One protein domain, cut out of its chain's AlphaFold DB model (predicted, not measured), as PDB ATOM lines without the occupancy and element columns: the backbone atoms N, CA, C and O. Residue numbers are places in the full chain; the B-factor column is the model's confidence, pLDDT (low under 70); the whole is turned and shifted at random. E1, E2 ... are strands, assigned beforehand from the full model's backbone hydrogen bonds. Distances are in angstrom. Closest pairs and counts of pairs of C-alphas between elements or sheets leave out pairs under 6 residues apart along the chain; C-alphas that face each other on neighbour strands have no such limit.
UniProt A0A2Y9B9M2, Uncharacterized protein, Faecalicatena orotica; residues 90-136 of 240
ATOM      1  N   GLY A  90      92.496 101.136 139.389       80.19
ATOM      2  CA  GLY A  90      93.447 102.226 139.268       80.19
ATOM      3  C   GLY A  90      92.976 103.548 139.872       80.19
ATOM      4  O   GLY A  90      91.974 103.650 140.595       80.19
ATOM      5  N   ARG A  91      93.706 104.609 139.551       81.81
ATOM      6  CA  ARG A  91      93.408 105.980 139.974       81.81
ATOM      7  C   ARG A  91      92.489 106.651 138.962       81.81
ATOM      8  O   ARG A  91      92.617 106.412 137.772       81.81
ATOM      9  N   CYS A  92      91.580 107.503 139.427       85.00
ATOM     10  CA  CYS A  92      90.716 108.293 138.547       85.00
ATOM     11  C   CYS A  92      91.558 109.132 137.575       85.00
ATOM     12  O   CYS A  92      92.504 109.793 138.013       85.00
ATOM     13  N   ILE A  93      91.203 109.117 136.294       85.88
ATOM     14  CA  ILE A  93      91.799 109.967 135.260       85.88
ATOM     15  C   ILE A  93      91.112 111.333 135.341       85.88
ATOM     16  O   ILE A  93      89.889 111.409 135.257       85.88
ATOM     17  N   ILE A  94      91.889 112.398 135.543       85.31
ATOM     18  CA  ILE A  94      91.393 113.787 135.567       85.31
ATOM     19  C   ILE A  94      91.583 114.460 134.202       85.31
ATOM     20  O   ILE A  94      90.844 115.368 133.844       85.31
ATOM     21  N   GLY A  95      92.553 113.998 133.420       85.00
ATOM     22  CA  GLY A  95      92.826 114.510 132.086       85.00
ATOM     23  C   GLY A  95      93.928 113.705 131.417       85.00
ATOM     24  O   GLY A  95      94.342 112.668 131.936       85.00
ATOM     25  N   TYR A  96      94.423 114.205 130.294       88.12
ATOM     26  CA  TYR A  96      95.525 113.607 129.550       88.12
ATOM     27  C   TYR A  96      96.602 114.659 129.308       88.12
ATOM     28  O   TYR A  96      96.303 115.836 129.109       88.12
ATOM     29  N   LYS A  97      97.861 114.234 129.369       86.25
ATOM     30  CA  LYS A  97      98.997 115.041 128.932       86.25
ATOM     31  C   LYS A  97      98.990 115.153 127.400       86.25
ATOM     32  O   LYS A  97      98.341 114.364 126.717       86.25
ATOM     33  N   ALA A  98      99.776 116.083 126.857       84.31
ATOM     34  CA  ALA A  98      99.929 116.255 125.408       84.31
ATOM     35  C   ALA A  98     100.463 114.995 124.692       84.31
ATOM     36  O   ALA A  98     100.115 114.752 123.544       84.31
ATOM     37  N   ASN A  99     101.249 114.165 125.385       80.12
ATOM     38  CA  ASN A  99     101.753 112.875 124.894       80.12
ATOM     39  C   ASN A  99     100.722 111.726 124.985       80.12
ATOM     40  O   ASN A  99     101.070 110.576 124.744       80.12
ATOM     41  N   GLY A 100      99.475 112.004 125.381       79.56
ATOM     42  CA  GLY A 100      98.418 111.000 125.521       79.56
ATOM     43  C   GLY A 100      98.435 110.212 126.837       79.56
ATOM     44  O   GLY A 100      97.521 109.423 127.076       79.56
ATOM     45  N   GLU A 101      99.405 110.432 127.731       82.19
ATOM     46  CA  GLU A 101      99.430 109.752 129.031       82.19
ATOM     47  C   GLU A 101      98.329 110.273 129.975       82.19
ATOM     48  O   GLU A 101      98.128 111.489 130.093       82.19
ATOM     49  N   PRO A 102      97.640 109.392 130.724       85.62
ATOM     50  CA  PRO A 102      96.591 109.801 131.649       85.62
ATOM     51  C   PRO A 102      97.154 110.521 132.883       85.62
ATOM     52  O   PRO A 102      97.979 110.000 133.637       85.62
ATOM     53  N   ILE A 103      96.622 111.709 133.163       85.88
ATOM     54  CA  ILE A 103      96.861 112.455 134.399       85.88
ATOM     55  C   ILE A 103      95.926 111.903 135.475       85.88
ATOM     56  O   ILE A 103      94.714 112.124 135.466       85.88
ATOM     57  N   CYS A 104      96.501 111.170 136.425       85.38
ATOM     58  CA  CYS A 104      95.759 110.537 137.510       85.38
ATOM     59  C   CYS A 104      95.553 111.473 138.712       85.38
ATOM     60  O   CYS A 104      96.450 112.216 139.104       85.38
ATOM     61  N   CYS A 105      94.406 111.349 139.383       80.75
ATOM     62  CA  CYS A 105      94.029 112.160 140.539       80.75
ATOM     63  C   CYS A 105      95.076 112.156 141.668       80.75
ATOM     64  O   CYS A 105      95.320 111.094 142.244       80.75
ATOM     65  N   PRO A 106      95.649 113.314 142.061       74.50
ATOM     66  CA  PRO A 106      96.680 113.377 143.098       74.50
ATOM     67  C   PRO A 106      96.112 113.201 144.514       74.50
ATOM     68  O   PRO A 106      96.799 112.656 145.381       74.50
ATOM     69  N   LYS A 107      94.843 113.593 144.735       61.38
ATOM     70  CA  LYS A 107      94.193 113.678 146.058       61.38
ATOM     71  C   LYS A 107      94.078 112.346 146.805       61.38
ATOM     72  O   LYS A 107      93.938 112.354 148.022       61.38
ATOM     73  N   SER A 108      94.155 111.195 146.134       55.66
ATOM     74  CA  SER A 108      93.934 109.900 146.788       55.66
ATOM     75  C   SER A 108      95.124 108.952 146.637       55.66
ATOM     76  O   SER A 108      95.114 108.012 145.846       55.66
ATOM     77  N   LYS A 109      96.166 109.112 147.471       55.12
ATOM     78  CA  LYS A 109      97.074 107.973 147.750       55.12
ATOM     79  C   LYS A 109      96.294 106.778 148.342       55.12
ATOM     80  O   LYS A 109      96.769 105.651 148.295       55.12
ATOM     81  N   ARG A 110      95.078 107.011 148.868       60.84
ATOM     82  CA  ARG A 110      94.098 105.992 149.274       60.84
ATOM     83  C   ARG A 110      92.689 106.473 148.910       60.84
ATOM     84  O   ARG A 110      92.263 107.502 149.411       60.84
ATOM     85  N   CYS A 111      91.941 105.740 148.084       69.75
ATOM     86  CA  CYS A 111      90.565 106.105 147.699       69.75
ATOM     87  C   CYS A 111      89.513 105.789 148.787       69.75
ATOM     88  O   CYS A 111      88.359 105.516 148.469       69.75
ATOM     89  N   LYS A 112      89.891 105.738 150.071       65.81
ATOM     90  CA  LYS A 112      88.942 105.450 151.159       65.81
ATOM     91  C   LYS A 112      88.073 106.694 151.394       65.81
ATOM     92  O   LYS A 112      88.629 107.742 151.686       65.81
ATOM     93  N   GLY A 113      86.753 106.569 151.240       64.75
ATOM     94  CA  GLY A 113      85.802 107.678 151.423       64.75
ATOM     95  C   GLY A 113      85.732 108.682 150.265       64.75
ATOM     96  O   GLY A 113      85.178 109.756 150.429       64.75
ATOM     97  N   CYS A 114      86.307 108.364 149.102       73.56
ATOM     98  CA  CYS A 114      86.213 109.231 147.930       73.56
ATOM     99  C   CYS A 114      84.839 109.070 147.261       73.56
ATOM    100  O   CYS A 114      84.480 107.955 146.885       73.56
ATOM    101  N   GLU A 115      84.113 110.175 147.083       72.19
ATOM    102  CA  GLU A 115      82.799 110.226 146.415       72.19
ATOM    103  C   GLU A 115      82.871 109.648 144.994       72.19
ATOM    104  O   GLU A 115      82.070 108.809 144.595       72.19
ATOM    105  N   SER A 116      83.948 109.977 144.283       70.12
ATOM    106  CA  SER A 116      84.260 109.495 142.936       70.12
ATOM    107  C   SER A 116      84.624 108.005 142.853       70.12
ATOM    108  O   SER A 116      84.887 107.500 141.765       70.12
ATOM    109  N   ARG A 117      84.715 107.269 143.973       67.75
ATOM    110  CA  ARG A 117      85.181 105.870 143.969       67.75
ATOM    111  C   ARG A 117      84.191 104.920 143.297       67.75
ATOM    112  O   ARG A 117      84.640 103.938 142.710       67.75
ATOM    113  N   TYR A 118      82.897 105.177 143.450       65.81
ATOM    114  CA  TYR A 118      81.820 104.310 142.959       65.81
ATOM    115  C   TYR A 118      81.134 104.868 141.712       65.81
ATOM    116  O   TYR A 118      80.221 104.237 141.187       65.81
ATOM    117  N   ASP A 119      81.585 106.024 141.226       75.12
ATOM    118  CA  ASP A 119      81.073 106.604 139.997       75.12
ATOM    119  C   ASP A 119      81.665 105.871 138.786       75.12
ATOM    120  O   ASP A 119      82.859 105.963 138.490       75.12
ATOM    121  N   GLN A 120      80.810 105.126 138.086       71.06
ATOM    122  CA  GLN A 120      81.175 104.357 136.894       71.06
ATOM    123  C   GLN A 120      81.530 105.249 135.695       71.06
ATOM    124  O   GLN A 120      82.154 104.774 134.748       71.06
ATOM    125  N   ARG A 121      81.172 106.541 135.723       77.62
ATOM    126  CA  ARG A 121      81.498 107.505 134.659       77.62
ATOM    127  C   ARG A 121      82.966 107.924 134.694       77.62
ATOM    128  O   ARG A 121      83.504 108.390 133.690       77.62
ATOM    129  N   ILE A 122      83.630 107.754 135.836       78.06
ATOM    130  CA  ILE A 122      85.016 108.171 136.026       78.06
ATOM    131  C   ILE A 122      85.942 107.038 135.594       78.06
ATOM    132  O   ILE A 122      86.093 106.029 136.286       78.06
ATOM    133  N   LYS A 123      86.614 107.228 134.453       82.75
ATOM    134  CA  LYS A 123      87.654 106.304 133.988       82.75
ATOM    135  C   LYS A 123      88.786 106.224 135.010       82.75
ATOM    136  O   LYS A 123      89.184 107.227 135.608       82.75
ATOM    137  N   ARG A 124      89.319 105.018 135.210       82.81
ATOM    138  CA  ARG A 124      90.400 104.746 136.160       82.81
ATOM    139  C   ARG A 124      91.556 104.083 135.435       82.81
ATOM    140  O   ARG A 124      91.323 103.181 134.645       82.81
ATOM    141  N   TYR A 125      92.766 104.519 135.752       83.88
ATOM    142  CA  TYR A 125      94.005 104.028 135.174       83.88
ATOM    143  C   TYR A 125      94.873 103.366 136.240       83.88
ATOM    144  O   TYR A 125      95.191 103.972 137.272       83.88
ATOM    145  N   ASN A 126      95.230 102.109 136.023       84.25
ATOM    146  CA  ASN A 126      96.223 101.382 136.791       84.25
ATOM    147  C   ASN A 126      97.425 101.107 135.890       84.25
ATOM    148  O   ASN A 126      97.341 100.280 134.993       84.25
ATOM    149  N   LEU A 127      98.561 101.726 136.203       81.44
ATOM    150  CA  LEU A 127      99.803 101.550 135.453       81.44
ATOM    151  C   LEU A 127     100.198 100.077 135.259       81.44
ATOM    152  O   LEU A 127     100.732  99.747 134.214       81.44
ATOM    153  N   PHE A 128      99.947  99.201 136.235       76.75
ATOM    154  CA  PHE A 128     100.318  97.781 136.148       76.75
ATOM    155  C   PHE A 128      99.321  96.946 135.342       76.75
ATOM    156  O   PHE A 128      99.694  95.926 134.781       76.75
ATOM    157  N   LYS A 129      98.057  97.375 135.287       78.69
ATOM    158  CA  LYS A 129      97.009  96.706 134.510       78.69
ATOM    159  C   LYS A 129      97.012  97.155 133.053       78.69
ATOM    160  O   LYS A 129      96.845  96.353 132.147       78.69
ATOM    161  N   ASP A 130      97.185  98.456 132.857       73.38
ATOM    162  CA  ASP A 130      96.902  99.157 131.610       73.38
ATOM    163  C   ASP A 130      98.199  99.496 130.841       73.38
ATOM    164  O   ASP A 130      98.162 100.255 129.877       73.38
ATOM    165  N   ARG A 131      99.364  98.971 131.271       65.75
ATOM    166  CA  ARG A 131     100.650  99.095 130.549       65.75
ATOM    167  C   ARG A 131     100.763  98.191 129.328       65.75
ATOM    168  O   ARG A 131     101.584  98.477 128.467       65.75
ATOM    169  N   PHE A 132      99.979  97.117 129.264       53.78
ATOM    170  CA  PHE A 132     100.145  96.051 128.269       53.78
ATOM    171  C   PHE A 132      99.701  96.418 126.839       53.78
ATOM    172  O   PHE A 132      99.700  95.550 125.979       53.78
ATOM    173  N   ASP A 133      99.383  97.687 126.567       46.06
ATOM    174  CA  ASP A 133      98.978  98.171 125.235       46.06
ATOM    175  C   ASP A 133     100.018  99.090 124.567       46.06
ATOM    176  O   ASP A 133      99.730  99.735 123.560       46.06
ATOM    177  N   ILE A 134     101.243  99.150 125.096       45.59
ATOM    178  CA  ILE A 134     102.375  99.728 124.364       45.59
ATOM    179  C   ILE A 134     103.319  98.583 124.015       45.59
ATOM    180  O   ILE A 134     104.362  98.399 124.636       45.59
ATOM    181  N   LEU A 135     102.934  97.794 123.010       42.56
ATOM    182  CA  LEU A 135     103.936  97.196 122.136       42.56
ATOM    183  C   LEU A 135     104.673  98.383 121.506       42.56
ATOM    184  O   LEU A 135     104.189  98.984 120.547       42.56
ATOM    185  N   SER A 136     105.793  98.791 122.105       42.97
ATOM    186  CA  SER A 136     106.793  99.548 121.364       42.97
ATOM    187  C   SER A 136     107.116  98.704 120.140       42.97
ATOM    188  O   SER A 136     107.615  97.592 120.278       42.97
TER     189      SER A 136
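This is residues 90 to 136 of the 240 residues of an uncharacterized protein of Faecalicatena orotica (UniProt A0A2Y9B9M2). The printed part has little regular structure: a small hairpin of two strands, E1 then E2, and a long loop that swings out from E2 and folds back to pair briefly with the first residues of E1, before a free tail, residues 131 to 136, sticks out. Of 47 residues printed, 9 are in named elements; the class is all strand, with no named helix, and the two-strand sheet, order E1 - E2, is antiparallel. The whole is elongated, 38 by 21 by 20 A, and only just loose, close to compact, with a radius of gyration of the C-alphas of 11.6 A.

E1, residues 91 to 96, begins at C-alpha 91 (93.408, 105.980, 139.974) and is 13.1 A long. E2, residues 102 to 104, is 6.0 A long and ends at C-alpha 104 (95.759, 110.537, 137.510).

E1 and E2 form a hairpin with a tight link, their directions at 133 degrees. N 94 and O 103 are within hydrogen-bond range at 2.8 A. Residues 91 to 92 of E1 also pair, antiparallel, with residues 124 to 125.

The C-alphas of Gly 113 and Ser 136, the two farthest apart, are 37.6 A apart. The printed part has no cut. Residues 105 to 136 hold no named element. Mean pLDDT of the printed part is 73.2, with residues 107 to 113, 117 to 118 and 131 to 136 under 70.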